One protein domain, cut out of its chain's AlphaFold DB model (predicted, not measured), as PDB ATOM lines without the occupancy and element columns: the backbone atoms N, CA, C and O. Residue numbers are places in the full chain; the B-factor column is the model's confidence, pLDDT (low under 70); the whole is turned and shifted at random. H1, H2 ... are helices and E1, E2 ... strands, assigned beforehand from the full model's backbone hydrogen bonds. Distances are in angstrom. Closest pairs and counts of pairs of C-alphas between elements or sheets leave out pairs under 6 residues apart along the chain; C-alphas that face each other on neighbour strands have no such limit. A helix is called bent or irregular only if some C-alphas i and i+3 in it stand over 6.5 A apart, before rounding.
ATOM      1  N   TYR A   2     -47.483  36.510  11.513       58.72
ATOM      2  CA  TYR A   2     -47.497  35.034  11.587       58.72
ATOM      3  C   TYR A   2     -47.589  34.314  10.220       58.72
ATOM      4  O   TYR A   2     -46.765  33.465   9.917       58.72
ATOM      5  N   ASP A   3     -48.523  34.714   9.352       61.28
ATOM      6  CA  ASP A   3     -48.711  34.121   8.011       61.28
ATOM      7  C   ASP A   3     -47.484  34.283   7.085       61.28
ATOM      8  O   ASP A   3     -47.168  33.406   6.287       61.28
ATOM      9  N   VAL A   4     -46.740  35.384   7.242       64.44
ATOM     10  CA  VAL A   4     -45.500  35.642   6.489       64.44
ATOM     11  C   VAL A   4     -44.396  34.679   6.928       64.44
ATOM     12  O   VAL A   4     -43.710  34.118   6.082       64.44
ATOM     13  N   VAL A   5     -44.263  34.442   8.237       57.19
ATOM     14  CA  VAL A   5     -43.264  33.521   8.801       57.19
ATOM     15  C   VAL A   5     -43.572  32.068   8.426       57.19
ATOM     16  O   VAL A   5     -42.663  31.324   8.073       57.19
ATOM     17  N   VAL A   6     -44.848  31.665   8.443       66.19
ATOM     18  CA  VAL A   6     -45.264  30.316   8.017       66.19
ATOM     19  C   VAL A   6     -44.917  30.082   6.547       66.19
ATOM     20  O   VAL A   6     -44.235  29.107   6.245       66.19
ATOM     21  N   LYS A   7     -45.285  31.012   5.654       72.69
ATOM     22  CA  LYS A   7     -44.969  30.897   4.222       72.69
ATOM     23  C   LYS A   7     -43.458  30.862   3.960       72.69
ATOM     24  O   LYS A   7     -42.995  30.081   3.138       72.69
ATOM     25  N   GLN A   8     -42.676  31.673   4.674       70.31
ATOM     26  CA  GLN A   8     -41.213  31.652   4.566       70.31
ATOM     27  C   GLN A   8     -40.622  30.300   4.987       70.31
ATOM     28  O   GLN A   8     -39.763  29.763   4.289       70.31
ATOM     29  N   ASN A   9     -41.107  29.720   6.087       71.81
ATOM     30  CA  ASN A   9     -40.654  28.409   6.553       71.81
ATOM     31  C   ASN A   9     -41.054  27.277   5.589       71.81
ATOM     32  O   ASN A   9     -40.248  26.382   5.334       71.81
ATOM     33  N   GLU A  10     -42.265  27.324   5.027       78.31
ATOM     34  CA  GLU A  10     -42.727  26.379   4.001       78.31
ATOM     35  C   GLU A  10     -41.873  26.468   2.732       78.31
ATOM     36  O   GLU A  10     -41.381  25.446   2.250       78.31
ATOM     37  N   ASN A  11     -41.607  27.679   2.236       82.19
ATOM     38  CA  ASN A  11     -40.738  27.883   1.079       82.19
ATOM     39  C   ASN A  11     -39.323  27.355   1.350       82.19
ATOM     40  O   ASN A  11     -38.774  26.637   0.516       82.19
ATOM     41  N   GLN A  12     -38.751  27.618   2.528       85.12
ATOM     42  CA  GLN A  12     -37.430  27.096   2.887       85.12
ATOM     43  C   GLN A  12     -37.401  25.561   2.932       85.12
ATOM     44  O   GLN A  12     -36.444  24.941   2.461       85.12
ATOM     45  N   TYR A  13     -38.454  24.935   3.466       88.62
ATOM     46  CA  TYR A  13     -38.600  23.481   3.452       88.62
ATOM     47  C   TYR A  13     -38.638  22.932   2.019       88.62
ATOM     48  O   TYR A  13     -37.899  21.997   1.705       88.62
ATOM     49  N   LEU A  14     -39.437  23.533   1.130       89.50
ATOM     50  CA  LEU A  14     -39.535  23.119  -0.273       89.50
ATOM     51  C   LEU A  14     -38.215  23.333  -1.032       89.50
ATOM     52  O   LEU A  14     -37.806  22.462  -1.798       89.50
ATOM     53  N   LEU A  15     -37.508  24.440  -0.784       91.38
ATOM     54  CA  LEU A  15     -36.190  24.711  -1.370       91.38
ATOM     55  C   LEU A  15     -35.166  23.636  -0.993       91.38
ATOM     56  O   LEU A  15     -34.429  23.152  -1.854       91.38
ATOM     57  N   ASN A  16     -35.154  23.219   0.275       89.69
ATOM     58  CA  ASN A  16     -34.285  22.141   0.740       89.69
ATOM     59  C   ASN A  16     -34.691  20.798   0.111       89.69
ATOM     60  O   ASN A  16     -33.840  20.100  -0.453       89.69
ATOM     61  N   LYS A  17     -35.993  20.477   0.144       91.44
ATOM     62  CA  LYS A  17     -36.576  19.240  -0.401       91.44
ATOM     63  C   LYS A  17     -36.297  19.066  -1.896       91.44
ATOM     64  O   LYS A  17     -36.039  17.957  -2.342       91.44
ATOM     65  N   PHE A  18     -36.322  20.147  -2.673       93.25
ATOM     66  CA  PHE A  18     -36.155  20.101  -4.131       93.25
ATOM     67  C   PHE A  18     -34.798  20.628  -4.614       93.25
ATOM     68  O   PHE A  18     -34.627  20.969  -5.788       93.25
ATOM     69  N   SER A  19     -33.791  20.642  -3.740       91.94
ATOM     70  CA  SER A  19     -32.435  21.085  -4.079       91.94
ATOM     71  C   SER A  19     -31.791  20.261  -5.205       91.94
ATOM     72  O   SER A  19     -31.051  20.803  -6.031       91.94
ATOM     73  N   PHE A  20     -32.100  18.963  -5.296       91.69
ATOM     74  CA  PHE A  20     -31.632  18.107  -6.387       91.69
ATOM     75  C   PHE A  20     -32.267  18.479  -7.736       91.69
ATOM     76  O   PHE A  20     -31.550  18.624  -8.730       91.69
ATOM     77  N   LEU A  21     -33.581  18.733  -7.762       92.06
ATOM     78  CA  LEU A  21     -34.282  19.238  -8.947       92.06
ATOM     79  C   LEU A  21     -33.667  20.560  -9.421       92.06
ATOM     80  O   LEU A  21     -33.382  20.704 -10.606       92.06
ATOM     81  N   ASN A  22     -33.371  21.485  -8.501       92.69
ATOM     82  CA  ASN A  22     -32.701  22.747  -8.833       92.69
ATOM     83  C   ASN A  22     -31.371  22.517  -9.573       92.69
ATOM     84  O   ASN A  22     -31.123  23.111 -10.622       92.69
ATOM     85  N   LYS A  23     -30.535  21.590  -9.081       92.50
ATOM     86  CA  LYS A  23     -29.265  21.227  -9.736       92.50
ATOM     87  C   LYS A  23     -29.469  20.640 -11.132       92.50
ATOM     88  O   LYS A  23     -28.636  20.874 -12.006       92.50
ATOM     89  N   GLN A  24     -30.520  19.847 -11.348       91.19
ATOM     90  CA  GLN A  24     -30.838  19.326 -12.679       91.19
ATOM     91  C   GLN A  24     -31.316  20.437 -13.614       91.19
ATOM     92  O   GLN A  24     -30.849  20.527 -14.749       91.19
ATOM     93  N   MET A  25     -32.187  21.319 -13.125       91.38
ATOM     94  CA  MET A  25     -32.767  22.392 -13.925       91.38
ATOM     95  C   MET A  25     -31.746  23.443 -14.343       91.38
ATOM     96  O   MET A  25     -31.763  23.847 -15.501       91.38
ATOM     97  N   LEU A  26     -30.789  23.794 -13.481       92.69
ATOM     98  CA  LEU A  26     -29.691  24.708 -13.825       92.69
ATOM     99  C   LEU A  26     -28.801  24.194 -14.973       92.69
ATOM    100  O   LEU A  26     -28.131  24.985 -15.637       92.69
ATOM    101  N   LYS A  27     -28.798  22.879 -15.245       89.56
ATOM    102  CA  LYS A  27     -28.109  22.302 -16.417       89.56
ATOM    103  C   LYS A  27     -28.887  22.506 -17.719       89.56
ATOM    104  O   LYS A  27     -28.280  22.472 -18.784       89.56
ATOM    105  N   ILE A  28     -30.207  22.674 -17.637       85.94
ATOM    106  CA  ILE A  28     -31.111  22.851 -18.782       85.94
ATOM    107  C   ILE A  28     -31.319  24.338 -19.067       85.94
ATOM    108  O   ILE A  28     -31.199  24.772 -20.207       85.94
ATOM    109  N   ASN A  29     -31.607  25.113 -18.023       86.56
ATOM    110  CA  ASN A  29     -31.818  26.548 -18.074       86.56
ATOM    111  C   ASN A  29     -31.002  27.210 -16.955       86.56
ATOM    112  O   ASN A  29     -31.320  27.059 -15.776       86.56
ATOM    113  N   LYS A  30     -29.954  27.951 -17.331       88.38
ATOM    114  CA  LYS A  30     -29.057  28.623 -16.377       88.38
ATOM    115  C   LYS A  30     -29.752  29.720 -15.569       88.38
ATOM    116  O   LYS A  30     -29.305  30.010 -14.465       88.38
ATOM    117  N   ASP A  31     -30.845  30.273 -16.090       87.75
ATOM    118  CA  ASP A  31     -31.619  31.341 -15.449       87.75
ATOM    119  C   ASP A  31     -32.747  30.791 -14.556       87.75
ATOM    120  O   ASP A  31     -33.561  31.548 -14.022       87.75
ATOM    121  N   PHE A  32     -32.823  29.465 -14.384       91.88
ATOM    122  CA  PHE A  32     -33.812  28.832 -13.519       91.88
ATOM    123  C   PHE A  32     -33.631  29.268 -12.057       91.88
ATOM    124  O   PHE A  32     -32.550  29.155 -11.482       91.88
ATOM    125  N   ASN A  33     -34.722  29.714 -11.433       94.06
ATOM    126  CA  ASN A  33     -34.760  30.098 -10.026       94.06
ATOM    127  C   ASN A  33     -35.856  29.305  -9.302       94.06
ATOM    128  O   ASN A  33     -37.040  29.605  -9.456       94.06
ATOM    129  N   LEU A  34     -35.458  28.300  -8.514       94.12
ATOM    130  CA  LEU A  34     -36.401  27.392  -7.855       94.12
ATOM    131  C   LEU A  34     -37.435  28.123  -6.984       94.12
ATOM    132  O   LEU A  34     -38.598  27.741  -7.004       94.12
ATOM    133  N   GLU A  35     -37.037  29.170  -6.259       94.44
ATOM    134  CA  GLU A  35     -37.943  29.934  -5.391       94.44
ATOM    135  C   GLU A  35     -39.077  30.577  -6.198       94.44
ATOM    136  O   GLU A  35     -40.251  30.364  -5.900       94.44
ATOM    137  N   LYS A  36     -38.741  31.261  -7.301       95.31
ATOM    138  CA  LYS A  36     -39.743  31.840  -8.208       95.31
ATOM    139  C   LYS A  36     -40.667  30.779  -8.804       95.31
ATOM    140  O   LYS A  36     -41.862  31.019  -8.942       95.31
ATOM    141  N   TYR A  37     -40.131  29.615  -9.170       96.25
ATOM    142  CA  TYR A  37     -40.946  28.534  -9.724       96.25
ATOM    143  C   TYR A  37     -41.857  27.889  -8.675       96.25
ATOM    144  O   TYR A  37     -42.989  27.561  -9.010       96.25
ATOM    145  N   ILE A  38     -41.429  27.762  -7.416       95.81
ATOM    146  CA  ILE A  38     -42.298  27.309  -6.315       95.81
ATOM    147  C   ILE A  38     -43.504  28.245  -6.165       95.81
ATOM    148  O   ILE A  38     -44.639  27.766  -6.099       95.81
ATOM    149  N   ASP A  39     -43.280  29.563  -6.178       94.75
ATOM    150  CA  ASP A  39     -44.370  30.545  -6.127       94.75
ATOM    151  C   ASP A  39     -45.278  30.442  -7.364       94.75
ATOM    152  O   ASP A  39     -46.504  30.429  -7.234       94.75
ATOM    153  N   TYR A  40     -44.696  30.308  -8.560       97.25
ATOM    154  CA  TYR A  40     -45.450  30.137  -9.802       97.25
ATOM    155  C   TYR A  40     -46.340  28.886  -9.779       97.25
ATOM    156  O   TYR A  40     -47.543  28.991 -10.008       97.25
ATOM    157  N   PHE A  41     -45.774  27.719  -9.464       96.69
ATOM    158  CA  PHE A  41     -46.502  26.449  -9.427       96.69
ATOM    159  C   PHE A  41     -47.633  26.478  -8.399       96.69
ATOM    160  O   PHE A  41     -48.744  26.041  -8.686       96.69
ATOM    161  N   SER A  42     -47.378  27.071  -7.232       93.12
ATOM    162  CA  SER A  42     -48.396  27.229  -6.192       93.12
ATOM    163  C   SER A  42     -49.565  28.104  -6.654       93.12
ATOM    164  O   SER A  42     -50.713  27.816  -6.325       93.12
ATOM    165  N   LEU A  43     -49.294  29.167  -7.420       96.12
ATOM    166  CA  LEU A  43     -50.314  30.121  -7.859       96.12
ATOM    167  C   LEU A  43     -51.083  29.680  -9.111       96.12
ATOM    168  O   LEU A  43     -52.258  30.025  -9.246       96.12
ATOM    169  N   GLU A  44     -50.457  28.910 -10.004       96.38
ATOM    170  CA  GLU A  44     -51.059  28.483 -11.276       96.38
ATOM    171  C   GLU A  44     -52.380  27.722 -11.076       96.38
ATOM    172  O   GLU A  44     -53.349  27.969 -11.793       96.38
ATOM    173  N   MET A  45     -52.461  26.855 -10.057       93.44
ATOM    174  CA  MET A  45     -53.676  26.097  -9.716       93.44
ATOM    175  C   MET A  45     -54.908  27.008  -9.561       93.44
ATOM    176  O   MET A  45     -56.005  26.674 -10.020       93.44
ATOM    177  N   TYR A  46     -54.726  28.191  -8.966       94.06
ATOM    178  CA  TYR A  46     -55.813  29.120  -8.648       94.06
ATOM    179  C   TYR A  46     -56.338  29.904  -9.855       94.06
ATOM    180  O   TYR A  46     -57.383  30.554  -9.750       94.06
ATOM    181  N   LYS A  47     -55.679  29.822 -11.019       94.56
ATOM    182  CA  LYS A  47     -56.284  30.289 -12.277       94.56
ATOM    183  C   LYS A  47     -57.516  29.461 -12.636       94.56
ATOM    184  O   LYS A  47     -58.491  30.008 -13.144       94.56
ATOM    185  N   TYR A  48     -57.487  28.169 -12.307       93.50
ATOM    186  CA  TYR A  48     -58.456  27.183 -12.778       93.50
ATOM    187  C   TYR A  48     -59.400  26.680 -11.682       93.50
ATOM    188  O   TYR A  48     -60.548  26.346 -11.969       93.50
ATOM    189  N   HIS A  49     -58.955  26.650 -10.421       91.25
ATOM    190  CA  HIS A  49     -59.786  26.215  -9.301       91.25
ATOM    191  C   HIS A  49     -59.533  27.041  -8.034       91.25
ATOM    192  O   HIS A  49     -58.439  27.051  -7.476       91.25
ATOM    193  N   LYS A  50     -60.577  27.741  -7.576       90.44
ATOM    194  CA  LYS A  50     -60.505  28.780  -6.528       90.44
ATOM    195  C   LYS A  50     -61.186  28.380  -5.215       90.44
ATOM    196  O   LYS A  50     -61.398  29.224  -4.350       90.44
ATOM    197  N   GLU A  51     -61.548  27.108  -5.068       85.00
ATOM    198  CA  GLU A  51     -62.364  26.604  -3.951       85.00
ATOM    199  C   GLU A  51     -61.591  25.669  -3.010       85.00
ATOM    200  O   GLU A  51     -62.135  25.152  -2.033       85.00
ATOM    201  N   GLN A  52     -60.315  25.409  -3.294       84.81
ATOM    202  CA  GLN A  52     -59.489  24.496  -2.514       84.81
ATOM    203  C   GLN A  52     -58.075  25.023  -2.374       84.81
ATOM    204  O   GLN A  52     -57.489  25.480  -3.347       84.81
ATOM    205  N   HIS A  53     -57.523  24.922  -1.167       88.00
ATOM    206  CA  HIS A  53     -56.110  25.184  -0.952       88.00
ATOM    207  C   HIS A  53     -55.265  24.012  -1.458       88.00
ATOM    208  O   HIS A  53     -55.513  22.866  -1.068       88.00
ATOM    209  N   TYR A  54     -54.258  24.328  -2.266       88.12
ATOM    210  CA  TYR A  54     -53.283  23.381  -2.787       88.12
ATOM    211  C   TYR A  54     -51.896  23.674  -2.218       88.12
ATOM    212  O   TYR A  54     -51.460  24.823  -2.206       88.12
ATOM    213  N   GLU A  55     -51.206  22.626  -1.776       90.44
ATOM    214  CA  GLU A  55     -49.817  22.673  -1.307       90.44
ATOM    215  C   GLU A  55     -48.975  21.767  -2.211       90.44
ATOM    216  O   GLU A  55     -49.396  20.653  -2.516       90.44
ATOM    217  N   ILE A  56     -47.786  22.196  -2.636       93.88
ATOM    218  CA  ILE A  56     -46.899  21.337  -3.433       93.88
ATOM    219  C   ILE A  56     -46.481  20.125  -2.590       93.88
ATOM    220  O   ILE A  56     -45.808  20.264  -1.566       93.88
ATOM    221  N   LYS A  57     -46.856  18.921  -3.033       92.06
ATOM    222  CA  LYS A  57     -46.487  17.653  -2.394       92.06
ATOM    223  C   LYS A  57     -45.130  17.178  -2.896       92.06
ATOM    224  O   LYS A  57     -44.207  16.979  -2.101       92.06
ATOM    225  N   ASN A  58     -45.005  16.999  -4.209       94.12
ATOM    226  CA  ASN A  58     -43.814  16.458  -4.854       94.12
ATOM    227  C   ASN A  58     -43.579  17.120  -6.216       94.12
ATOM    228  O   ASN A  58     -44.518  17.590  -6.854       94.12
ATOM    229  N   MET A  59     -42.321  17.157  -6.650       95.75
ATOM    230  CA  MET A  59     -41.920  17.676  -7.956       95.75
ATOM    231  C   MET A  59     -40.765  16.863  -8.522       95.75
ATOM    232  O   MET A  59     -39.809  16.536  -7.805       95.75
ATOM    233  N   ARG A  60     -40.832  16.559  -9.819       95.62
ATOM    234  CA  ARG A  60     -39.761  15.870 -10.549       95.62
ATOM    235  C   ARG A  60     -39.612  16.419 -11.961       95.62
ATOM    236  O   ARG A  60     -40.593  16.786 -12.608       95.62
ATOM    237  N   LEU A  61     -38.368  16.425 -12.433       95.44
ATOM    238  CA  LEU A  61     -38.063  16.595 -13.845       95.44
ATOM    239  C   LEU A  61     -38.469  15.313 -14.570       95.44
ATOM    240  O   LEU A  61     -37.992  14.224 -14.247       95.44
ATOM    241  N   VAL A  62     -39.351  15.457 -15.546       94.56
ATOM    242  CA  VAL A  62     -39.793  14.378 -16.422       94.56
ATOM    243  C   VAL A  62     -39.575  14.800 -17.866       94.56
ATOM    244  O   VAL A  62     -39.459  15.986 -18.183       94.56
ATOM    245  N   TYR A  63     -39.509  13.821 -18.752       91.25
ATOM    246  CA  TYR A  63     -39.349  14.050 -20.179       91.25
ATOM    247  C   TYR A  63     -40.487  13.399 -20.952       91.25
ATOM    248  O   TYR A  63     -41.140  12.484 -20.455       91.25
ATOM    249  N   ASP A  64     -40.721  13.846 -22.176       87.44
ATOM    250  CA  ASP A  64     -41.577  13.115 -23.105       87.44
ATOM    251  C   ASP A  64     -40.778  12.190 -24.033       87.44
ATOM    252  O   ASP A  64     -39.544  12.167 -24.034       87.44
ATOM    253  N   ASN A  65     -41.540  11.497 -24.881       81.25
ATOM    254  CA  ASN A  65     -41.176  10.971 -26.195       81.25
ATOM    255  C   ASN A  65     -39.839  11.418 -26.808       81.25
ATOM    256  O   ASN A  65     -38.981  10.639 -27.226       81.25
ATOM    257  N   TYR A  66     -39.762  12.740 -26.936       81.38
ATOM    258  CA  TYR A  66     -38.826  13.510 -27.739       81.38
ATOM    259  C   TYR A  66     -37.767  14.198 -26.877       81.38
ATOM    260  O   TYR A  66     -37.034  15.061 -27.367       81.38
ATOM    261  N   LEU A  67     -37.693  13.823 -25.597       85.19
ATOM    262  CA  LEU A  67     -36.812  14.405 -24.596       85.19
ATOM    263  C   LEU A  67     -37.061  15.899 -24.358       85.19
ATOM    264  O   LEU A  67     -36.152  16.621 -23.941       85.19
ATOM    265  N   ASN A  68     -38.285  16.381 -24.591       88.00
ATOM    266  CA  ASN A  68     -38.660  17.710 -24.123       88.00
ATOM    267  C   ASN A  68     -38.718  17.697 -22.589       88.00
ATOM    268  O   ASN A  68     -39.295  16.766 -22.025       88.00
ATOM    269  N   PRO A  69     -38.117  18.687 -21.908       92.38
ATOM    270  CA  PRO A  69     -38.103  18.739 -20.453       92.38
ATOM    271  C   PRO A  69     -39.393  19.346 -19.892       92.38
ATOM    272  O   PRO A  69     -39.832  20.415 -20.326       92.38
ATOM    273  N   TYR A  70     -39.935  18.705 -18.860       95.06
ATOM    274  CA  TYR A  70     -41.086  19.176 -18.096       95.06
ATOM    275  C   TYR A  70     -40.828  19.057 -16.593       95.06
ATOM    276  O   TYR A  70     -40.095  18.179 -16.146       95.06
ATOM    277  N   ILE A  71     -41.482  19.894 -15.796       97.00
ATOM    278  CA  ILE A  71     -41.607  19.674 -14.355       97.00
ATOM    279  C   ILE A  71     -43.021  19.176 -14.083       97.00
ATOM    280  O   ILE A  71     -43.997  19.874 -14.350       97.00
ATOM    281  N   MET A  72     -43.126  17.959 -13.557       97.19
ATOM    282  CA  MET A  72     -44.378  17.422 -13.038       97.19
ATOM    283  C   MET A  72     -44.494  17.792 -11.563       97.19
ATOM    284  O   MET A  72     -43.573  17.521 -10.790       97.19
ATOM    285  N   VAL A  73     -45.612  18.410 -11.191       97.44
ATOM    286  CA  VAL A  73     -45.917  18.856  -9.829       97.44
ATOM    287  C   VAL A  73     -47.168  18.138  -9.345       97.44
ATOM    288  O   VAL A  73     -48.216  18.232  -9.980       97.44
ATOM    289  N   GLU A  74     -47.054  17.437  -8.221       95.50
ATOM    290  CA  GLU A  74     -48.167  16.817  -7.497       95.50
ATOM    291  C   GLU A  74     -48.532  17.683  -6.293       95.50
ATOM    292  O   GLU A  74     -47.648  18.210  -5.608       95.50
ATOM    293  N   TYR A  75     -49.827  17.808  -6.011       92.81
ATOM    294  CA  TYR A  75     -50.349  18.692  -4.975       92.81
ATOM    295  C   TYR A  75     -51.095  17.916  -3.891       92.81
ATOM    296  O   TYR A  75     -51.789  16.939  -4.152       92.81
ATOM    297  N   ASN A  76     -50.995  18.413  -2.662       87.31
ATOM    298  CA  ASN A  76     -51.886  18.064  -1.573       87.31
ATOM    299  C   ASN A  76     -53.100  19.011  -1.575       87.31
ATOM    300  O   ASN A  76     -52.929  20.219  -1.752       87.31
ATOM    301  N   PRO A  77     -54.309  18.511  -1.280       81.88
ATOM    302  CA  PRO A  77     -54.589  17.105  -0.983       81.88
ATOM    303  C   PRO A  77     -54.628  16.194  -2.219       81.88
ATOM    304  O   PRO A  77     -54.428  14.994  -2.082       81.88
ATOM    305  N   ILE A  78     -54.884  16.764  -3.397       86.94
ATOM    306  CA  ILE A  78     -54.943  16.081  -4.691       86.94
ATOM    307  C   ILE A  78     -54.515  17.059  -5.787       86.94
ATOM    308  O   ILE A  78     -54.530  18.275  -5.576       86.94
ATOM    309  N   GLY A  79     -54.230  16.531  -6.970       90.62
ATOM    310  CA  GLY A  79     -54.027  17.301  -8.187       90.62
ATOM    311  C   GLY A  79     -52.624  17.160  -8.761       90.62
ATOM    312  O   GLY A  79     -51.655  16.873  -8.057       90.62
ATOM    313  N   MET A  80     -52.519  17.383 -10.067       94.94
ATOM    314  CA  MET A  80     -51.265  17.325 -10.802       94.94
ATOM    315  C   MET A  80     -51.242  18.353 -11.934       94.94
ATOM    316  O   MET A  80     -52.240  18.532 -12.637       94.94
ATOM    317  N   ILE A  81     -50.095  19.011 -12.119       97.38
ATOM    318  CA  ILE A  81     -49.807  19.832 -13.299       97.38
ATOM    319  C   ILE A  81     -48.475  19.400 -13.909       97.38
ATOM    320  O   ILE A  81     -47.479  19.230 -13.204       97.38
ATOM    321  N   LEU A  82     -48.448  19.297 -15.235       96.88
ATOM    322  CA  LEU A  82     -47.230  19.180 -16.025       96.88
ATOM    323  C   LEU A  82     -46.866  20.545 -16.627       96.88
ATOM    324  O   LEU A  82     -47.630  21.096 -17.419       96.88
ATOM    325  N   PHE A  83     -45.694  21.078 -16.283       96.75
ATOM    326  CA  PHE A  83     -45.178  22.350 -16.796       96.75
ATOM    327  C   PHE A  83     -44.077  22.122 -17.827       96.75
ATOM    328  O   PHE A  83     -43.097  21.439 -17.549       96.75
ATOM    329  N   SER A  84     -44.199  22.727 -19.005       94.19
ATOM    330  CA  SER A  84     -43.149  22.740 -20.026       94.19
ATOM    331  C   SER A  84     -42.000  23.652 -19.608       94.19
ATOM    332  O   SER A  84     -42.198  24.841 -19.369       94.19
ATOM    333  N   MET A  85     -40.772  23.131 -19.611       93.00
ATOM    334  CA  MET A  85     -39.574  23.938 -19.340       93.00
ATOM    335  C   MET A  85     -39.029  24.646 -20.584       93.00
ATOM    336  O   MET A  85     -38.009  25.327 -20.509       93.00
ATOM    337  N   ILE A  86     -39.705  24.505 -21.728       91.31
ATOM    338  CA  ILE A  86     -39.388  25.233 -22.963       91.31
ATOM    339  C   ILE A  86     -39.982  26.646 -22.919       91.31
ATOM    340  O   ILE A  86     -39.358  27.587 -23.398       91.31
ATOM    341  N   ASN A  87     -41.187  26.789 -22.363       91.38
ATOM    342  CA  ASN A  87     -41.970  28.024 -22.430       91.38
ATOM    343  C   ASN A  87     -42.754  28.344 -21.146       91.38
ATOM    344  O   ASN A  87     -43.571  29.257 -21.155       91.38
ATOM    345  N   ASN A  88     -42.522  27.603 -20.059       93.81
ATOM    346  CA  ASN A  88     -43.196  27.705 -18.755       93.81
ATOM    347  C   ASN A  88     -44.698  27.392 -18.754       93.81
ATOM    348  O   ASN A  88     -45.365  27.583 -17.737       93.81
ATOM    349  N   GLU A  89     -45.252  26.904 -19.858       94.19
ATOM    350  CA  GLU A  89     -46.681  26.649 -19.963       94.19
ATOM    351  C   GLU A  89     -47.117  25.432 -19.127       94.19
ATOM    352  O   GLU A  89     -46.481  24.380 -19.170       94.19
ATOM    353  N   SER A  90     -48.241  25.547 -18.416       95.56
ATOM    354  CA  SER A  90     -48.983  24.424 -17.828       95.56
ATOM    355  C   SER A  90     -49.687  23.630 -18.942       95.56
ATOM    356  O   SER A  90     -50.693  24.061 -19.511       95.56
ATOM    357  N   VAL A  91     -49.114  22.496 -19.344       93.62
ATOM    358  CA  VAL A  91     -49.530  21.786 -20.565       93.62
ATOM    359  C   VAL A  91     -50.622  20.738 -20.324       93.62
ATOM    360  O   VAL A  91     -51.488  20.563 -21.181       93.62
ATOM    361  N   VAL A  92     -50.621  20.097 -19.154       94.75
ATOM    362  CA  VAL A  92     -51.667  19.170 -18.685       94.75
ATOM    363  C   VAL A  92     -51.976  19.516 -17.241       94.75
ATOM    364  O   VAL A  92     -51.052  19.637 -16.437       94.75
ATOM    365  N   LEU A  93     -53.256  19.672 -16.914       96.06
ATOM    366  CA  LEU A  93     -53.711  19.862 -15.547       96.06
ATOM    367  C   LEU A  93     -54.842  18.884 -15.255       96.06
ATOM    368  O   LEU A  93     -55.881  18.888 -15.918       96.06
ATOM    369  N   ASP A  94     -54.638  18.083 -14.222       93.88
ATOM    370  CA  ASP A  94     -55.655  17.235 -13.630       93.88
ATOM    371  C   ASP A  94     -55.751  17.589 -12.148       93.88
ATOM    372  O   ASP A  94     -55.058  17.032 -11.294       93.88
ATOM    373  N   LEU A  95     -56.588  18.587 -11.852       91.25
ATOM    374  CA  LEU A  95     -56.707  19.189 -10.519       91.25
ATOM    375  C   LEU A  95     -57.336  18.246  -9.485       91.25
ATOM    376  O   LEU A  95     -57.343  18.567  -8.295       91.25
ATOM    377  N   PHE A  96     -57.855  17.102  -9.940       87.19
ATOM    378  CA  PHE A  96     -58.501  16.091  -9.113       87.19
ATOM    379  C   PHE A  96     -57.770  14.744  -9.141       87.19
ATOM    380  O   PHE A  96     -58.302  13.749  -8.651       87.19
ATOM    381  N   ASN A  97     -56.537  14.700  -9.665       83.81
ATOM    382  CA  ASN A  97     -55.727  13.490  -9.639       83.81
ATOM    383  C   ASN A  97     -55.400  13.071  -8.197       83.81
ATOM    384  O   ASN A  97     -54.705  13.784  -7.475       83.81
ATOM    385  N   THR A  98     -55.869  11.896  -7.792       80.25
ATOM    386  CA  THR A  98     -55.598  11.297  -6.477       80.25
ATOM    387  C   THR A  98     -54.326  10.456  -6.438       80.25
ATOM    388  O   THR A  98     -53.857  10.098  -5.358       80.25
ATOM    389  N   HIS A  99     -53.776  10.103  -7.598       77.75
ATOM    390  CA  HIS A  99     -52.642   9.196  -7.691       77.75
ATOM    391  C   HIS A  99     -51.343   9.985  -7.584       77.75
ATOM    392  O   HIS A  99     -51.019  10.781  -8.466       77.75
ATOM    393  N   ASN A 100     -50.591   9.718  -6.516       79.19
ATOM    394  CA  ASN A 100     -49.228  10.206  -6.357       79.19
ATOM    395  C   ASN A 100     -48.281   9.169  -6.959       79.19
ATOM    396  O   ASN A 100     -48.022   8.127  -6.359       79.19
ATOM    397  N   VAL A 101     -47.810   9.429  -8.171       87.75
ATOM    398  CA  VAL A 101     -46.944   8.519  -8.924       87.75
ATOM    399  C   VAL A 101     -45.470   8.842  -8.724       87.75
ATOM    400  O   VAL A 101     -44.631   8.002  -9.031       87.75
ATOM    401  N   LEU A 102     -45.120  10.032  -8.221       92.06
ATOM    402  CA  LEU A 102     -43.716  10.435  -8.080       92.06
ATOM    403  C   LEU A 102     -43.024   9.866  -6.834       92.06
ATOM    404  O   LEU A 102     -41.798   9.792  -6.806       92.06
ATOM    405  N   GLU A 103     -43.774   9.467  -5.803       88.81
ATOM    406  CA  GLU A 103     -43.212   8.969  -4.532       88.81
ATOM    407  C   GLU A 103     -42.513   7.611  -4.665       88.81
ATOM    408  O   GLU A 103     -41.642   7.291  -3.860       88.81
ATOM    409  N   GLN A 104     -42.838   6.835  -5.702       91.00
ATOM    410  CA  GLN A 104     -42.218   5.531  -5.959       91.00
ATOM    411  C   GLN A 104     -40.830   5.617  -6.623       91.00
ATOM    412  O   GLN A 104     -40.188   4.585  -6.819       91.00
ATOM    413  N   PHE A 105     -40.379   6.815  -7.014       93.31
ATOM    414  CA  PHE A 105     -39.121   7.017  -7.738       93.31
ATOM    415  C   PHE A 105     -38.066   7.712  -6.878       93.31
ATOM    416  O   PHE A 105     -38.353   8.659  -6.133       93.31
ATOM    417  N   ASN A 106     -36.813   7.298  -7.058       91.38
ATOM    418  CA  ASN A 106     -35.675   7.960  -6.433       91.38
ATOM    419  C   ASN A 106     -35.471   9.353  -7.041       91.38
ATOM    420  O   ASN A 106     -35.923   9.648  -8.149       91.38
ATOM    421  N   GLU A 107     -34.793  10.240  -6.314       87.62
ATOM    422  CA  GLU A 107     -34.563  11.610  -6.785       87.62
ATOM    423  C   GLU A 107     -33.770  11.656  -8.095       87.62
ATOM    424  O   GLU A 107     -34.081  12.476  -8.953       87.62
ATOM    425  N   ASP A 108     -32.788  10.766  -8.265       88.56
ATOM    426  CA  ASP A 108     -31.882  10.688  -9.413       88.56
ATOM    427  C   ASP A 108     -32.429   9.898 -10.609       88.56
ATOM    428  O   ASP A 108     -31.785   9.850 -11.665       88.56
ATOM    429  N   ASP A 109     -33.627   9.326 -10.477       92.44
ATOM    430  CA  ASP A 109     -34.269   8.599 -11.559       92.44
ATOM    431  C   ASP A 109     -34.585   9.522 -12.739       92.44
ATOM    432  O   ASP A 109     -35.091  10.637 -12.612       92.44
ATOM    433  N   LYS A 110     -34.307   9.016 -13.939       91.06
ATOM    434  CA  LYS A 110     -34.719   9.637 -15.196       91.06
ATOM    435  C   LYS A 110     -36.113   9.146 -15.541       91.06
ATOM    436  O   LYS A 110     -36.326   7.940 -15.670       91.06
ATOM    437  N   LEU A 111     -37.042  10.076 -15.704       93.38
ATOM    438  CA  LEU A 111     -38.462   9.771 -15.812       93.38
ATOM    439  C   LEU A 111     -39.022  10.191 -17.173       93.38
ATOM    440  O   LEU A 111     -38.694  11.265 -17.680       93.38
ATOM    441  N   LEU A 112     -39.885   9.350 -17.744       91.50
ATOM    442  CA  LEU A 112     -40.740   9.692 -18.880       91.50
ATOM    443  C   LEU A 112     -42.189   9.834 -18.422       91.50
ATOM    444  O   LEU A 112     -42.664   8.996 -17.658       91.50
ATOM    445  N   PHE A 113     -42.880  10.847 -18.936       91.44
ATOM    446  CA  PHE A 113     -44.312  11.068 -18.764       91.44
ATOM    447  C   PHE A 113     -45.082  10.562 -19.990       91.44
ATOM    448  O   PHE A 113     -44.711  10.867 -21.127       91.44
ATOM    449  N   ASN A 114     -46.152   9.800 -19.766       87.00
ATOM    450  CA  ASN A 114     -47.055   9.347 -20.819       87.00
ATOM    451  C   ASN A 114     -48.260  10.274 -20.923       87.00
ATOM    452  O   ASN A 114     -49.059  10.366 -19.996       87.00
ATOM    453  N   PHE A 115     -48.430  10.911 -22.077       86.62
ATOM    454  CA  PHE A 115     -49.597  11.754 -22.319       86.62
ATOM    455  C   PHE A 115     -50.859  10.959 -22.609       86.62
ATOM    456  O   PHE A 115     -51.925  11.559 -22.616       86.62
ATOM    457  N   ASP A 116     -50.772   9.647 -22.832       82.12
ATOM    458  CA  ASP A 116     -51.974   8.830 -22.778       82.12
ATOM    459  C   ASP A 116     -52.474   8.843 -21.336       82.12
ATOM    460  O   ASP A 116     -53.251   9.703 -20.973       82.12
ATOM    461  N   ASP A 117     -52.020   7.935 -20.487       84.56
ATOM    462  CA  ASP A 117     -52.633   7.628 -19.189       84.56
ATOM    463  C   ASP A 117     -52.127   8.478 -18.012       84.56
ATOM    464  O   ASP A 117     -52.476   8.209 -16.862       84.56
ATOM    465  N   PHE A 118     -51.299   9.489 -18.282       89.56
ATOM    466  CA  PHE A 118     -50.630  10.329 -17.278       89.56
ATOM    467  C   PHE A 118     -49.725   9.555 -16.315       89.56
ATOM    468  O   PHE A 118     -49.359  10.062 -15.251       89.56
ATOM    469  N   SER A 119     -49.337   8.332 -16.680       90.06
ATOM    470  CA  SER A 119     -48.370   7.562 -15.913       90.06
ATOM    471  C   SER A 119     -46.947   8.068 -16.136       90.06
ATOM    472  O   SER A 119     -46.612   8.723 -17.128       90.06
ATOM    473  N   VAL A 120     -46.083   7.729 -15.185       92.44
ATOM    474  CA  VAL A 120     -44.654   8.014 -15.238       92.44
ATOM    475  C   VAL A 120     -43.899   6.700 -15.188       92.44
ATOM    476  O   VAL A 120     -44.270   5.794 -14.441       92.44
ATOM    477  N   LYS A 121     -42.820   6.589 -15.963       91.25
ATOM    478  CA  LYS A 121     -41.926   5.431 -15.917       91.25
ATOM    479  C   LYS A 121     -40.473   5.852 -15.780       91.25
ATOM    480  O   LYS A 121     -40.032   6.824 -16.395       91.25
ATOM    481  N   LYS A 122     -39.708   5.056 -15.038       92.31
ATOM    482  CA  LYS A 122     -38.250   5.148 -15.016       92.31
ATOM    483  C   LYS A 122     -37.682   4.669 -16.348       92.31
ATOM    484  O   LYS A 122     -38.088   3.630 -16.867       92.31
ATOM    485  N   VAL A 123     -36.714   5.405 -16.879       87.19
ATOM    486  CA  VAL A 123     -35.980   5.034 -18.088       87.19
ATOM    487  C   VAL A 123     -34.484   5.234 -17.943       87.19
ATOM    488  O   VAL A 123     -33.996   6.017 -17.133       87.19
ATOM    489  N   TYR A 124     -33.750   4.558 -18.815       81.81
ATOM    490  CA  TYR A 124     -32.365   4.878 -19.114       81.81
ATOM    491  C   TYR A 124     -32.351   5.549 -20.483       81.81
ATOM    492  O   TYR A 124     -32.858   4.975 -21.439       81.81
ATOM    493  N   PHE A 125     -31.808   6.764 -20.583       71.44
ATOM    494  CA  PHE A 125     -31.601   7.422 -21.876       71.44
ATOM    495  C   PHE A 125     -30.318   6.864 -22.512       71.44
ATOM    496  O   PHE A 125     -29.233   7.228 -22.040       71.44
ATOM    497  N   PRO A 126     -30.381   5.983 -23.532       56.41
ATOM    498  CA  PRO A 126     -29.187   5.597 -24.268       56.41
ATOM    499  C   PRO A 126     -28.574   6.820 -24.957       56.41
ATOM    500  O   PRO A 126     -29.270   7.745 -25.385       56.41
ATOM    501  N   LYS A 127     -27.241   6.834 -25.062       49.03
ATOM    502  CA  LYS A 127     -26.525   7.839 -25.855       49.03
ATOM    503  C   LYS A 127     -26.990   7.712 -27.312       49.03
ATOM    504  O   LYS A 127     -26.863   6.635 -27.882       49.03
ATOM    505  N   GLY A 128     -27.513   8.791 -27.898       50.19
ATOM    506  CA  GLY A 128     -27.882   8.843 -29.320       50.19
ATOM    507  C   GLY A 128     -29.372   8.991 -29.645       50.19
ATOM    508  O   GLY A 128     -29.708   9.042 -30.821       50.19
ATOM    509  N   ILE A 129     -30.271   9.120 -28.660       50.91
ATOM    510  CA  ILE A 129     -31.654   9.557 -28.932       50.91
ATOM    511  C   ILE A 129     -31.633  11.068 -29.162       50.91
ATOM    512  O   ILE A 129     -31.836  11.824 -28.223       50.91
ATOM    513  N   LEU A 130     -31.324  11.527 -30.374       47.72
ATOM    514  CA  LEU A 130     -31.488  12.928 -30.770       47.72
ATOM    515  C   LEU A 130     -31.648  13.022 -32.297       47.72
ATOM    516  O   LEU A 130     -30.927  12.355 -33.032       47.72
ATOM    517  N   ASN A 131     -32.561  13.904 -32.723       47.81
ATOM    518  CA  ASN A 131     -32.973  14.247 -34.097       47.81
ATOM    519  C   ASN A 131     -34.119  13.430 -34.712       47.81
ATOM    520  O   ASN A 131     -34.025  12.960 -35.841       47.81
ATOM    521  N   VAL A 132     -35.255  13.365 -34.016       55.31
ATOM    522  CA  VAL A 132     -36.553  13.244 -34.701       55.31
ATOM    523  C   VAL A 132     -37.203  14.626 -34.671       55.31
ATOM    524  O   VAL A 132     -37.138  15.300 -33.638       55.31
ATOM    525  N   GLU A 133     -37.774  15.075 -35.791       59.31
ATOM    526  CA  GLU A 133     -38.548  16.321 -35.847       59.31
ATOM    527  C   GLU A 133     -39.569  16.372 -34.701       59.31
ATOM    528  O   GLU A 133     -40.318  15.424 -34.453       59.31
ATOM    529  N   ASN A 134     -39.564  17.485 -33.971       75.81
ATOM    530  CA  ASN A 134     -40.260  17.638 -32.701       75.81
ATOM    531  C   ASN A 134     -41.271  18.784 -32.809       75.81
ATOM    532  O   ASN A 134     -41.052  19.890 -32.317       75.81
ATOM    533  N   GLU A 135     -42.398  18.501 -33.467       75.56
ATOM    534  CA  GLU A 135     -43.488  19.465 -33.693       75.56
ATOM    535  C   GLU A 135     -44.019  20.078 -32.385       75.56
ATOM    536  O   GLU A 135     -44.467  21.225 -32.371       75.56
ATOM    537  N   ILE A 136     -43.977  19.325 -31.278       79.75
ATOM    538  CA  ILE A 136     -44.416  19.795 -29.956       79.75
ATOM    539  C   ILE A 136     -43.466  20.877 -29.444       79.75
ATOM    540  O   ILE A 136     -43.916  21.941 -29.023       79.75
ATOM    541  N   LYS A 137     -42.152  20.653 -29.542       84.62
ATOM    542  CA  LYS A 137     -41.140  21.640 -29.157       84.62
ATOM    543  C   LYS A 137     -41.294  22.939 -29.933       84.62
ATOM    544  O   LYS A 137     -41.193  24.006 -29.336       84.62
ATOM    545  N   ASP A 138     -41.547  22.861 -31.235       83.19
ATOM    546  CA  ASP A 138     -41.693  24.063 -32.056       83.19
ATOM    547  C   ASP A 138     -42.987  24.822 -31.751       83.19
ATOM    548  O   ASP A 138     -42.974  26.050 -31.718       83.19
ATOM    549  N   LYS A 139     -44.079  24.125 -31.407       81.38
ATOM    550  CA  LYS A 139     -45.297  24.771 -30.888       81.38
ATOM    551  C   LYS A 139     -45.061  25.455 -29.544       81.38
ATOM    552  O   LYS A 139     -45.467  26.603 -29.385       81.38
ATOM    553  N   LEU A 140     -44.380  24.789 -28.610       85.81
ATOM    554  CA  LEU A 140     -44.098  25.341 -27.281       85.81
ATOM    555  C   LEU A 140     -43.207  26.590 -27.359       85.81
ATOM    556  O   LEU A 140     -43.477  27.574 -26.679       85.81
ATOM    557  N   LYS A 141     -42.196  26.613 -28.238       86.69
ATOM    558  CA  LYS A 141     -41.324  27.793 -28.420       86.69
ATOM    559  C   LYS A 141     -42.075  29.072 -28.807       86.69
ATOM    560  O   LYS A 141     -41.585  30.158 -28.520       86.69
ATOM    561  N   ASN A 142     -43.233  28.960 -29.456       77.81
ATOM    562  CA  ASN A 142     -43.953  30.114 -30.000       77.81
ATOM    563  C   ASN A 142     -44.775  30.889 -28.958       77.81
ATOM    564  O   ASN A 142     -45.310  31.943 -29.292       77.81
ATOM    565  N   ASN A 143     -44.904  30.393 -27.722       74.75
ATOM    566  CA  ASN A 143     -45.725  31.028 -26.690       74.75
ATOM    567  C   ASN A 143     -45.040  30.970 -25.319       74.75
ATOM    568  O   ASN A 143     -45.359  30.109 -24.499       74.75
ATOM    569  N   VAL A 144     -44.056  31.845 -25.096       85.06
ATOM    570  CA  VAL A 144     -43.321  31.929 -23.826       85.06
ATOM    571  C   VAL A 144     -44.180  32.616 -22.770       85.06
ATOM    572  O   VAL A 144     -44.568  33.768 -22.936       85.06
ATOM    573  N   ILE A 145     -44.445  31.909 -21.672       90.75
ATOM    574  CA  ILE A 145     -45.168  32.428 -20.513       90.75
ATOM    575  C   ILE A 145     -44.181  33.123 -19.572       90.75
ATOM    576  O   ILE A 145     -43.225  32.505 -19.083       90.75
ATOM    577  N   ASP A 146     -44.436  34.402 -19.285       92.56
ATOM    578  CA  ASP A 146     -43.747  35.115 -18.213       92.56
ATOM    579  C   ASP A 146     -44.350  34.723 -16.859       92.56
ATOM    580  O   ASP A 146     -45.439  35.148 -16.470       92.56
ATOM    581  N   ILE A 147     -43.608  33.915 -16.101       94.94
ATOM    582  CA  ILE A 147     -44.035  33.475 -14.770       94.94
ATOM    583  C   ILE A 147     -44.221  34.654 -13.802       94.94
ATOM    584  O   ILE A 147     -45.007  34.545 -12.859       94.94
ATOM    585  N   ASN A 148     -43.556  35.796 -14.029       95.25
ATOM    586  CA  ASN A 148     -43.685  36.962 -13.156       95.25
ATOM    587  C   ASN A 148     -45.092  37.567 -13.207       95.25
ATOM    588  O   ASN A 148     -45.526  38.118 -12.197       95.25
ATOM    589  N   GLU A 149     -45.815  37.447 -14.326       94.81
ATOM    590  CA  GLU A 149     -47.215  37.887 -14.413       94.81
ATOM    591  C   GLU A 149     -48.100  37.112 -13.435       94.81
ATOM    592  O   GLU A 149     -48.972  37.686 -12.787       94.81
ATOM    593  N   THR A 150     -47.837  35.812 -13.273       95.31
ATOM    594  CA  THR A 150     -48.577  34.955 -12.337       95.31
ATOM    595  C   THR A 150     -48.142  35.213 -10.896       95.31
ATOM    596  O   THR A 150     -48.989  35.406 -10.029       95.31
ATOM    597  N   ILE A 151     -46.828  35.294 -10.644       96.12
ATOM    598  CA  ILE A 151     -46.267  35.522  -9.300       96.12
ATOM    599  C   ILE A 151     -46.696  36.877  -8.725       96.12
ATOM    600  O   ILE A 151     -46.900  36.991  -7.524       96.12
ATOM    601  N   LYS A 152     -46.850  37.907  -9.565       96.62
ATOM    602  CA  LYS A 152     -47.268  39.255  -9.142       96.62
ATOM    603  C   LYS A 152     -48.783  39.469  -9.201       96.62
ATOM    604  O   LYS A 152     -49.250  40.586  -8.983       96.62
ATOM    605  N   ASN A 153     -49.567  38.434  -9.507       96.88
ATOM    606  CA  ASN A 153     -51.013  38.562  -9.601       96.88
ATOM    607  C   ASN A 153     -51.646  38.624  -8.201       96.88
ATOM    608  O   ASN A 153     -51.879  37.597  -7.560       96.88
ATOM    609  N   ASN A 154     -51.975  39.840  -7.754       96.31
ATOM    610  CA  ASN A 154     -52.580  40.080  -6.440       96.31
ATOM    611  C   ASN A 154     -53.879  39.291  -6.220       96.31
ATOM    612  O   ASN A 154     -54.110  38.815  -5.116       96.31
ATOM    613  N   GLN A 155     -54.697  39.081  -7.261       96.25
ATOM    614  CA  GLN A 155     -55.940  38.316  -7.117       96.25
ATOM    615  C   GLN A 155     -55.661  36.848  -6.780       96.25
ATOM    616  O   GLN A 155     -56.318  36.286  -5.906       96.25
ATOM    617  N   LEU A 156     -54.684  36.224  -7.449       95.69
ATOM    618  CA  LEU A 156     -54.298  34.838  -7.164       95.69
ATOM    619  C   LEU A 156     -53.663  34.714  -5.776       95.69
ATOM    620  O   LEU A 156     -53.987  33.783  -5.039       95.69
ATOM    621  N   ILE A 157     -52.815  35.675  -5.398       94.62
ATOM    622  CA  ILE A 157     -52.203  35.738  -4.063       94.62
ATOM    623  C   ILE A 157     -53.278  35.845  -2.972       94.62
ATOM    624  O   ILE A 157     -53.216  35.130  -1.971       94.62
ATOM    625  N   ASP A 158     -54.277  36.707  -3.159       94.31
ATOM    626  CA  ASP A 158     -55.351  36.899  -2.184       94.31
ATOM    627  C   ASP A 158     -56.224  35.643  -2.040       94.31
ATOM    628  O   ASP A 158     -56.602  35.277  -0.921       94.31
ATOM    629  N   ILE A 159     -56.504  34.945  -3.150       94.00
ATOM    630  CA  ILE A 159     -57.214  33.656  -3.147       94.00
ATOM    631  C   ILE A 159     -56.415  32.604  -2.368       94.00
ATOM    632  O   ILE A 159     -56.961  31.986  -1.450       94.00
ATOM    633  N   GLU A 160     -55.130  32.431  -2.691       93.12
ATOM    634  CA  GLU A 160     -54.225  31.489  -2.021       93.12
ATOM    635  C   GLU A 160     -54.212  31.728  -0.510       93.12
ATOM    636  O   GLU A 160     -54.496  30.821   0.275       93.12
ATOM    637  N   LYS A 161     -53.992  32.982  -0.108       91.06
ATOM    638  CA  LYS A 161     -53.942  33.395   1.294       91.06
ATOM    639  C   LYS A 161     -55.261  33.134   2.021       91.06
ATOM    640  O   LYS A 161     -55.258  32.601   3.133       91.06
ATOM    641  N   LYS A 162     -56.402  33.480   1.411       90.94
ATOM    642  CA  LYS A 162     -57.732  33.242   1.995       90.94
ATOM    643  C   LYS A 162     -57.968  31.748   2.235       90.94
ATOM    644  O   LYS A 162     -58.423  31.364   3.316       90.94
ATOM    645  N   LEU A 163     -57.638  30.910   1.254       88.56
ATOM    646  CA  LEU A 163     -57.829  29.464   1.334       88.56
ATOM    647  C   LEU A 163     -56.865  28.816   2.340       88.56
ATOM    648  O   LEU A 163     -57.314  28.007   3.157       88.56
ATOM    649  N   ARG A 164     -55.591  29.228   2.380       85.44
ATOM    650  CA  ARG A 164     -54.608  28.761   3.376       85.44
ATOM    651  C   ARG A 164     -55.077  29.034   4.804       85.44
ATOM    652  O   ARG A 164     -55.112  28.128   5.638       85.44
ATOM    653  N   LEU A 165     -55.522  30.264   5.077       81.75
ATOM    654  CA  LEU A 165     -56.036  30.658   6.393       81.75
ATOM    655  C   LEU A 165     -57.290  29.866   6.789       81.75
ATOM    656  O   LEU A 165     -57.451  29.515   7.959       81.75
ATOM    657  N   SER A 166     -58.167  29.553   5.828       76.12
ATOM    658  CA  SER A 166     -59.354  28.725   6.080       76.12
ATOM    659  C   SER A 166     -58.994  27.280   6.452       76.12
ATOM    660  O   SER A 166     -59.534  26.745   7.420       76.12
ATOM    661  N   LYS A 167     -58.010  26.677   5.766       69.00
ATOM    662  CA  LYS A 167     -57.496  25.336   6.076       69.00
ATOM    663  C   LYS A 167     -56.841  25.288   7.449       69.00
ATOM    664  O   LYS A 167     -57.017  24.316   8.174       69.00
ATOM    665  N   TRP A 168     -56.101  26.325   7.836       59.16
ATOM    666  CA  TRP A 168     -55.425  26.338   9.133       59.16
ATOM    667  C   TRP A 168     -56.408  26.341  10.311       59.16
ATOM    668  O   TRP A 168     -56.196  25.619  11.283       59.16
ATOM    669  N   LYS A 169     -57.541  27.045  10.182       58.25
ATOM    670  CA  LYS A 169     -58.641  26.954  11.158       58.25
ATOM    671  C   LYS A 169     -59.199  25.527  11.288       58.25
ATOM    672  O   LYS A 169     -59.613  25.151  12.376       58.25
ATOM    673  N   LEU A 170     -59.171  24.737  10.211       55.00
ATOM    674  CA  LEU A 170     -59.635  23.341  10.174       55.00
ATOM    675  C   LEU A 170     -58.571  22.321  10.640       55.00
ATOM    676  O   LEU A 170     -58.915  21.319  11.262       55.00
ATOM    677  N   LYS A 171     -57.272  22.575  10.398       52.00
ATOM    678  CA  LYS A 171     -56.144  21.721  10.843       52.00
ATOM    679  C   LYS A 171     -56.050  21.589  12.374       52.00
ATOM    680  O   LYS A 171     -55.420  20.652  12.845       52.00
ATOM    681  N   MET A 172     -56.715  22.452  13.151       50.44
ATOM    682  CA  MET A 172     -56.866  22.268  14.604       50.44
ATOM    683  C   MET A 172     -57.814  21.111  15.003       50.44
ATOM    684  O   MET A 172     -58.028  20.915  16.195       50.44
TER     685      MET A 172
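Overview. This is residues 2 to 172 of the 442 residues of an uncharacterized protein of Mycoplasma anseris (UniProt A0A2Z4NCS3). A strongly curled sheet of six strands, bent round like part of a barrel, has H3 and H2 packed over one face, while H1 only grazes it. H6 meets H3 near their ends, its residues 156 to 160 at residues 43 to 47 of H3, and makes a corner with it at one end of the long axis; at the other end lie H4 and the long link of residues 123 to 134. The 171 printed residues hold six named helices and six named strands, in the order H1 H2 H3 E1 E2 E3 E4 E5 E6 H4 H5 H6; the mixed sheet has the order E4 E3 E2 E1 E5 E6. The class is mixed, helices and strands, and the whole is compact, with a radius of gyration of the C-alphas of 16.4 A, but elongated, spanning 53 by 34 by 29 A.

Along the chain. The strands are E1, residues 55 to 63, 23.2 A long, which bends by 52 degrees at residue 58; E2, 69 to 76, 23.4 A; E3, 80 to 84; E4, 90 to 94; E5, 111 to 113; and E6, 120 to 122. The helices are H1, residues 2 to 17, 22.6 A, from C-alpha 2 at (-47.497, 35.034, 11.587); H2, 19 to 28, 14.9 A; H3, 34 to 48, 22.6 A; H4, 135 to 141; H5, 147 to 151; and H6, 154 to 171, 25.5 A, to C-alpha 171 at (-56.144, 21.721, 10.843).

Arrangement. E1 to E4 form a meander, each strand the antiparallel neighbour of the one before: N 60 and O 72 are 3.1 A apart, N 73 and O 81 2.9 A, N 82 and O 92 2.9 A, within hydrogen-bond range. E5 is parallel to E1, with N 63 to O 111 at 2.9 A, and forms a hairpin with E6, with N 112 to O 121 at 2.9 A. H2 makes two layers with the sheet, a helix layer on one face; H3 is on the same face. H3 is the hub: it touches H5, closest C-alphas Tyr 40 and Ile 151, 5.5 A; H6, about perpendicular at 88 degrees, Tyr 46 and Leu 156, 6.1 A; and H1, Leu 15 and Glu 35, 6.8 A. H4 only just is on the sheet, with 5 pairs of C-alphas within 10 A, and only grazes it. Every O i to N i+4 pair is within range in H1, H4, H5 and H6, but 4 of 6 in H2 and 7 of 11 in H3.

Size, cuts and confidence. The C-alphas farthest apart, Asn 131 and Met 172, are 54.8 A apart. The printed part has no cut; the links E4 to E5 and E6 to H4 are long. Mean pLDDT of the printed part is 86.1, with residues 2 to 6, 126 to 133 and 167 to 172 under 70.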